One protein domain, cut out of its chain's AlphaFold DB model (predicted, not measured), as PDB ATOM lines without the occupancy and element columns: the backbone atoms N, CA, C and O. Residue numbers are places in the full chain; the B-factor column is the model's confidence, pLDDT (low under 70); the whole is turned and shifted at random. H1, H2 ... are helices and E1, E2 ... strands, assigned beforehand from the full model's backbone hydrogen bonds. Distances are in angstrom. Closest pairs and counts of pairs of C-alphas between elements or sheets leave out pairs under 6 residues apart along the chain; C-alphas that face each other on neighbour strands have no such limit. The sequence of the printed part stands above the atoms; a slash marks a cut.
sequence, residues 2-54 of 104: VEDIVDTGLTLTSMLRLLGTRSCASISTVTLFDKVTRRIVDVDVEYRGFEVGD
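Overview. This is residues 2 to 54 of the 104 residues of the protein "Pribosyltran domain-containing protein" of Actinobacteria bacterium (UniProt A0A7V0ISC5). A small sheet of three side-by-side parallel strands, E1, E2 and E3, forms one end of an elongated model, and one helix, H1, reaches away from it, only grazing the sheet near the helix's beginning. Beyond the far end of H1 the turn of residues 20 to 26 sticks out, and a long link, residues 35 to 46, folds back from E2 to E3. The printed part has 53 residues with one named helix and three named strands, in the order E1, H1, E2, E3; the sheet runs E1, E2, E3. The class is mixed, helices and strands, with under half of the residues in named elements. The whole is compact, with a radius of gyration of the C-alphas of 11.1 A, and spans 35 by 20 by 14 A.

Arrangement. In the sheet, E2, residues 30 to 34, is the inner strand, and E1, residues 2 to 6, and E3, residues 47 to 51, are the edge strands. E1 and E2 are parallel, with 19 degrees between their directions; C-alphas 5 and 33 face each other at 4.6 A, and N 3 and O 30 are within hydrogen-bond range at 2.9 A. E2 and E3 are parallel at 11 degrees; C-alphas 32 and 49 face each other at 4.4 A, and N 34 and O 50 are within range at 2.8 A. The sheet's C-alphas lie up to 3.9 A off the best plane through them. H1, residues 10 to 20, is on the sheet, but only just, with 5 pairs of C-alphas within 10 A; it only grazes the sheet, with residues 11 to 12. The closest C-alphas of E1 and H1 are those of Val 6 and Leu 12, 7.3 A apart. E1, H1 and E2 form a strand-helix-strand unit, two parallel neighbour strands with a helix between them, and its crossover is right-handed. In H1 every O i to N i+4 pair is within hydrogen-bond range.

Along the chain. E1 runs from C-alpha 2 at (136.105, 162.589, 149.090) to C-alpha 6, 10.0 A. H1 runs 15.3 A, from C-alpha 10 at (149.289, 158.553, 154.542) to C-alpha 20 at (141.596, 147.868, 146.835). E2, from Val 30 to Asp 34, measures 9.5 A. E3, from Tyr 47, measures 10.8 A and ends with C-alpha 51 at (146.775, 173.177, 145.597).

Size, cuts and confidence. The two C-alphas farthest apart, those of Ser 23 and Asp 54, are 35.3 A apart. Residues 20 to 26, of which residue 20 belongs to H1, stand free. The link from E1 to H1 is tight, that from H1 to E2 is short, with 9 residues, and that from E2 to E3 is long, with 12. The printed part has no cut. The mean pLDDT of the printed part is 96.8, and no printed residue is under 70.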
ATOM      1  N   VAL A   2     136.271 161.136 149.019       98.06
ATOM      2  CA  VAL A   2     136.105 162.589 149.090       98.06
ATOM      3  C   VAL A   2     136.788 163.025 150.373       98.06
ATOM      4  O   VAL A   2     136.316 162.663 151.446       98.06
ATOM      5  N   GLU A   3     137.890 163.749 150.246       98.00
ATOM      6  CA  GLU A   3     138.658 164.272 151.376       98.00
ATOM      7  C   GLU A   3     138.502 165.796 151.430       98.00
ATOM      8  O   GLU A   3     138.480 166.466 150.396       98.00
ATOM      9  N   ASP A   4     138.428 166.366 152.624       97.19
ATOM     10  CA  ASP A   4     138.546 167.812 152.818       97.19
ATOM     11  C   ASP A   4     139.965 168.288 152.472       97.19
ATOM     12  O   ASP A   4     140.136 169.226 151.694       97.19
ATOM     13  N   ILE A   5     140.984 167.586 152.961       97.81
ATOM     14  CA  ILE A   5     142.386 167.914 152.729       97.81
ATOM     15  C   ILE A   5     143.250 166.658 152.600       97.81
ATOM     16  O   ILE A   5     143.150 165.726 153.395       97.81
ATOM     17  N   VAL A   6     144.171 166.648 151.634       98.06
ATOM     18  CA  VAL A   6     145.258 165.661 151.593       98.06
ATOM     19  C   VAL A   6     146.570 166.349 151.950       98.06
ATOM     20  O   VAL A   6     147.082 167.173 151.194       98.06
ATOM     21  N   ASP A   7     147.123 165.972 153.103       97.31
ATOM     22  CA  ASP A   7     148.370 166.520 153.649       97.31
ATOM     23  C   ASP A   7     149.561 165.568 153.390       97.31
ATOM     24  O   ASP A   7     150.118 165.516 152.295       97.31
ATOM     25  N   THR A   8     149.900 164.698 154.340       98.00
ATOM     26  CA  THR A   8     151.049 163.781 154.206       98.00
ATOM     27  C   THR A   8     150.856 162.664 153.172       98.00
ATOM     28  O   THR A   8     151.825 161.998 152.800       98.00
ATOM     29  N   GLY A   9     149.615 162.422 152.739       97.81
ATOM     30  CA  GLY A   9     149.219 161.327 151.843       97.81
ATOM     31  C   GLY A   9     149.001 159.967 152.526       97.81
ATOM     32  O   GLY A   9     148.499 159.029 151.899       97.81
ATOM     33  N   LEU A  10     149.328 159.833 153.818       98.25
ATOM     34  CA  LEU A  10     149.289 158.553 154.542       98.25
ATOM     35  C   LEU A  10     147.867 157.999 154.716       98.25
ATOM     36  O   LEU A  10     147.635 156.807 154.481       98.25
ATOM     37  N   THR A  11     146.913 158.852 155.101       97.69
ATOM     38  CA  THR A  11     145.506 158.465 155.300       97.69
ATOM     39  C   THR A  11     144.895 157.966 153.999       97.69
ATOM     40  O   THR A  11     144.427 156.827 153.935       97.69
ATOM     41  N   LEU A  12     144.996 158.767 152.933       98.12
ATOM     42  CA  LEU A  12     144.451 158.422 151.624       98.12
ATOM     43  C   LEU A  12     145.068 157.126 151.081       98.12
ATOM     44  O   LEU A  12     144.343 156.232 150.649       98.12
ATOM     45  N   THR A  13     146.390 156.965 151.189       98.00
ATOM     46  CA  THR A  13     147.080 155.725 150.792       98.00
ATOM     47  C   THR A  13     146.543 154.510 151.547       98.00
ATOM     48  O   THR A  13     146.305 153.453 150.957       98.00
ATOM     49  N   SER A  14     146.325 154.645 152.856       97.44
ATOM     50  CA  SER A  14     145.800 153.566 153.697       97.44
ATOM     51  C   SER A  14     144.366 153.194 153.308       97.44
ATOM     52  O   SER A  14     144.049 152.007 153.186       97.44
ATOM     53  N   MET A  15     143.517 154.189 153.038       97.50
ATOM     54  CA  MET A  15     142.147 153.977 152.564       97.50
ATOM     55  C   MET A  15     142.107 153.323 151.182       97.50
ATOM     56  O   MET A  15     141.362 152.364 150.989       97.50
ATOM     57  N   LEU A  16     142.928 153.785 150.236       96.94
ATOM     58  CA  LEU A  16     143.026 153.197 148.897       96.94
ATOM     59  C   LEU A  16     143.481 151.736 148.954       96.94
ATOM     60  O   LEU A  16     142.884 150.889 148.292       96.94
ATOM     61  N   ARG A  17     144.468 151.408 149.799       95.56
ATOM     62  CA  ARG A  17     144.883 150.014 150.034       95.56
ATOM     63  C   ARG A  17     143.744 149.170 150.590       95.56
ATOM     64  O   ARG A  17     143.492 148.087 150.073       95.56
ATOM     65  N   LEU A  18     143.040 149.664 151.612       95.94
ATOM     66  CA  LEU A  18     141.910 148.955 152.214       95.94
ATOM     67  C   LEU A  18     140.798 148.707 151.189       95.94
ATOM     68  O   LEU A  18     140.312 147.583 151.069       95.94
ATOM     69  N   LEU A  19     140.397 149.729 150.437       95.50
ATOM     70  CA  LEU A  19     139.345 149.611 149.429       95.50
ATOM     71  C   LEU A  19     139.767 148.736 148.246       95.50
ATOM     72  O   LEU A  19     138.944 147.974 147.742       95.50
ATOM     73  N   GLY A  20     141.047 148.750 147.866       93.88
ATOM     74  CA  GLY A  20     141.596 147.868 146.835       93.88
ATOM     75  C   GLY A  20     141.406 146.377 147.142       93.88
ATOM     76  O   GLY A  20     141.262 145.576 146.223       93.88
ATOM     77  N   THR A  21     141.300 145.993 148.419       96.25
ATOM     78  CA  THR A  21     140.999 144.599 148.807       96.25
ATOM     79  C   THR A  21     139.545 144.179 148.563       96.25
ATOM     80  O   THR A  21     139.228 142.994 148.639       96.25
ATOM     81  N   ARG A  22     138.643 145.124 148.268       94.88
ATOM     82  CA  ARG A  22     137.188 144.893 148.207       94.88
ATOM     83  C   ARG A  22     136.635 144.687 146.797       94.88
ATOM     84  O   ARG A  22     135.420 144.691 146.631       94.88
ATOM     85  N   SER A  23     137.492 144.488 145.792       92.88
ATOM     86  CA  SER A  23     137.077 144.284 144.390       92.88
ATOM     87  C   SER A  23     136.130 145.378 143.866       92.88
ATOM     88  O   SER A  23     135.160 145.095 143.164       92.88
ATOM     89  N   CYS A  24     136.381 146.639 144.234       94.00
ATOM     90  CA  CYS A  24     135.641 147.775 143.686       94.00
ATOM     91  C   CYS A  24     135.831 147.837 142.162       94.00
ATOM     92  O   CYS A  24     136.950 147.683 141.679       94.00
ATOM     93  N   ALA A  25     134.756 148.096 141.411       96.81
ATOM     94  CA  ALA A  25     134.837 148.237 139.954       96.81
ATOM     95  C   ALA A  25     135.733 149.417 139.530       96.81
ATOM     96  O   ALA A  25     136.413 149.349 138.510       96.81
ATOM     97  N   SER A  26     135.743 150.484 140.329       96.06
ATOM     98  CA  SER A  26     136.613 151.649 140.177       96.06
ATOM     99  C   SER A  26     136.728 152.395 141.509       96.06
ATOM    100  O   SER A  26     135.865 152.271 142.385       96.06
ATOM    101  N   ILE A  27     137.817 153.147 141.678       96.44
ATOM    102  CA  ILE A  27     138.040 154.049 142.809       96.44
ATOM    103  C   ILE A  27     138.646 155.333 142.246       96.44
ATOM    104  O   ILE A  27     139.705 155.280 141.633       96.44
ATOM    105  N   SER A  28     137.988 156.457 142.508       97.50
ATOM    106  CA  SER A  28     138.476 157.802 142.188       97.50
ATOM    107  C   SER A  28     138.625 158.618 143.464       97.50
ATOM    108  O   SER A  28     137.928 158.366 144.459       97.50
ATOM    109  N   THR A  29     139.523 159.596 143.454       98.31
ATOM    110  CA  THR A  29     139.851 160.442 144.606       98.31
ATOM    111  C   THR A  29     139.599 161.905 144.269       98.31
ATOM    112  O   THR A  29     139.985 162.383 143.208       98.31
ATOM    113  N   VAL A  30     138.933 162.620 145.169       98.62
ATOM    114  CA  VAL A  30     138.762 164.071 145.083       98.62
ATOM    115  C   VAL A  30     139.116 164.696 146.420       98.62
ATOM    116  O   VAL A  30     138.762 164.147 147.465       98.62
ATOM    117  N   THR A  31     139.801 165.836 146.385       98.44
ATOM    118  CA  THR A  31     140.033 166.650 147.577       98.44
ATOM    119  C   THR A  31     139.756 168.121 147.332       98.44
ATOM    120  O   THR A  31     139.955 168.610 146.217       98.44
ATOM    121  N   LEU A  32     139.306 168.830 148.368       98.06
ATOM    122  CA  LEU A  32     139.184 170.280 148.305       98.06
ATOM    123  C   LEU A  32     140.565 170.950 148.358       98.06
ATOM    124  O   LEU A  32     140.828 171.805 147.516       98.06
ATOM    125  N   PHE A  33     141.452 170.523 149.264       98.19
ATOM    126  CA  PHE A  33     142.803 171.079 149.412       98.19
ATOM    127  C   PHE A  33     143.897 170.018 149.292       98.19
ATOM    128  O   PHE A  33     143.896 169.015 150.002       98.19
ATOM    129  N   ASP A  34     144.878 170.263 148.430       98.00
ATOM    130  CA  ASP A  34     146.028 169.386 148.244       98.00
ATOM    131  C   ASP A  34     147.334 170.086 148.658       98.00
ATOM    132  O   ASP A  34     147.791 171.021 147.998       98.00
ATOM    133  N   LYS A  35     147.951 169.625 149.754       97.50
ATOM    134  CA  LYS A  35     149.251 170.113 150.244       97.50
ATOM    135  C   LYS A  35     150.396 169.278 149.690       97.50
ATOM    136  O   LYS A  35     151.073 168.545 150.417       97.50
ATOM    137  N   VAL A  36     150.633 169.393 148.387       96.00
ATOM    138  CA  VAL A  36     151.657 168.606 147.676       96.00
ATOM    139  C   VAL A  36     153.046 168.760 148.316       96.00
ATOM    140  O   VAL A  36     153.802 167.794 148.406       96.00
ATOM    141  N   THR A  37     153.367 169.945 148.845       95.75
ATOM    142  CA  THR A  37     154.655 170.247 149.498       95.75
ATOM    143  C   THR A  37     154.903 169.468 150.792       95.75
ATOM    144  O   THR A  37     156.055 169.343 151.205       95.75
ATOM    145  N   ARG A  38     153.858 168.917 151.422       96.06
ATOM    146  CA  ARG A  38     153.943 168.150 152.678       96.06
ATOM    147  C   ARG A  38     153.910 166.637 152.491       96.06
ATOM    148  O   ARG A  38     153.922 165.890 153.474       96.06
ATOM    149  N   ARG A  39     153.855 166.162 151.246       96.38
ATOM    150  CA  ARG A  39     153.776 164.735 150.932       96.38
ATOM    151  C   ARG A  39     154.962 163.974 151.520       96.38
ATOM    152  O   ARG A  39     156.117 164.247 151.215       96.38
ATOM    153  N   ILE A  40     154.647 162.974 152.341       97.62
ATOM    154  CA  ILE A  40     155.616 161.983 152.832       97.62
ATOM    155  C   ILE A  40     155.551 160.733 151.955       97.62
ATOM    156  O   ILE A  40     156.567 160.089 151.695       97.62
ATOM    157  N   VAL A  41     154.349 160.391 151.492       97.12
ATOM    158  CA  VAL A  41     154.114 159.325 150.521       97.12
ATOM    159  C   VAL A  41     153.439 159.909 149.298       97.12
ATOM    160  O   VAL A  41     152.519 160.716 149.419       97.12
ATOM    161  N   ASP A  42     153.898 159.490 148.126       94.69
ATOM    162  CA  ASP A  42     153.252 159.875 146.883       94.69
ATOM    163  C   ASP A  42     151.900 159.159 146.766       94.69
ATOM    164  O   ASP A  42     151.800 157.942 146.966       94.69
ATOM    165  N   VAL A  43     150.848 159.928 146.501       96.06
ATOM    166  CA  VAL A  43     149.485 159.428 146.330       96.06
ATOM    167  C   VAL A  43     148.766 160.304 145.325       96.06
ATOM    168  O   VAL A  43     148.711 161.527 145.473       96.06
ATOM    169  N   ASP A  44     148.216 159.657 144.303       93.88
ATOM    170  CA  ASP A  44     147.525 160.359 143.236       93.88
ATOM    171  C   ASP A  44     146.129 160.813 143.680       93.88
ATOM    172  O   ASP A  44     145.357 160.074 144.311       93.88
ATOM    173  N   VAL A  45     145.819 162.059 143.343       97.69
ATOM    174  CA  VAL A  45     144.536 162.700 143.611       97.69
ATOM    175  C   VAL A  45     143.955 163.104 142.269       97.69
ATOM    176  O   VAL A  45     144.437 164.048 141.651       97.69
ATOM    177  N   GLU A  46     142.937 162.369 141.822       98.19
ATOM    178  CA  GLU A  46     142.392 162.497 140.465       98.19
ATOM    179  C   GLU A  46     141.723 163.860 140.243       98.19
ATOM    180  O   GLU A  46     141.873 164.470 139.186       98.19
ATOM    181  N   TYR A  47     141.025 164.370 141.260       98.50
ATOM    182  CA  TYR A  47     140.373 165.675 141.220       98.50
ATOM    183  C   TYR A  47     140.847 166.544 142.386       98.50
ATOM    184  O   TYR A  47     140.626 166.220 143.553       98.50
ATOM    185  N   ARG A  48     141.470 167.681 142.073       98.06
ATOM    186  CA  ARG A  48     141.926 168.664 143.064       98.06
ATOM    187  C   ARG A  48     141.071 169.921 142.981       98.06
ATOM    188  O   ARG A  48     140.859 170.439 141.886       98.06
ATOM    189  N   GLY A  49     140.596 170.408 144.124       97.81
ATOM    190  CA  GLY A  49     139.989 171.731 144.237       97.81
ATOM    191  C   GLY A  49     141.056 172.819 144.146       97.81
ATOM    192  O   GLY A  49     141.092 173.575 143.178       97.81
ATOM    193  N   PHE A  50     141.951 172.855 145.132       97.38
ATOM    194  CA  PHE A  50     143.037 173.825 145.234       97.38
ATOM    195  C   PHE A  50     144.326 173.154 145.705       97.38
ATOM    196  O   PHE A  50     144.318 172.400 146.675       97.38
ATOM    197  N   GLU A  51     145.444 173.467 145.056       97.25
ATOM    198  CA  GLU A  51     146.775 173.177 145.597       97.25
ATOM    199  C   GLU A  51     147.198 174.340 146.505       97.25
ATOM    200  O   GLU A  51     147.090 175.505 146.113       97.25
ATOM    201  N   VAL A  52     147.634 174.036 147.729       96.31
ATOM    202  CA  VAL A  52     147.958 175.033 148.768       96.31
ATOM    203  C   VAL A  52     149.294 174.718 149.447       96.31
ATOM    204  O   VAL A  52     149.861 173.636 149.263       96.31
ATOM    205  N   GLY A  53     149.830 175.688 150.187       95.44
ATOM    206  CA  GLY A  53     151.093 175.568 150.906       95.44
ATOM    207  C   GLY A  53     150.955 174.852 152.252       95.44
ATOM    208  O   GLY A  53     150.070 174.022 152.471       95.44
ATOM    209  N   ASP A  54     151.871 175.157 153.171       93.50
ATOM    210  CA  ASP A  54     151.838 174.642 154.547       93.50
ATOM    211  C   ASP A  54     151.153 175.622 155.514       93.50
ATOM    212  O   ASP A  54     151.608 175.854 156.629       93.50
TER     213      ASP A  54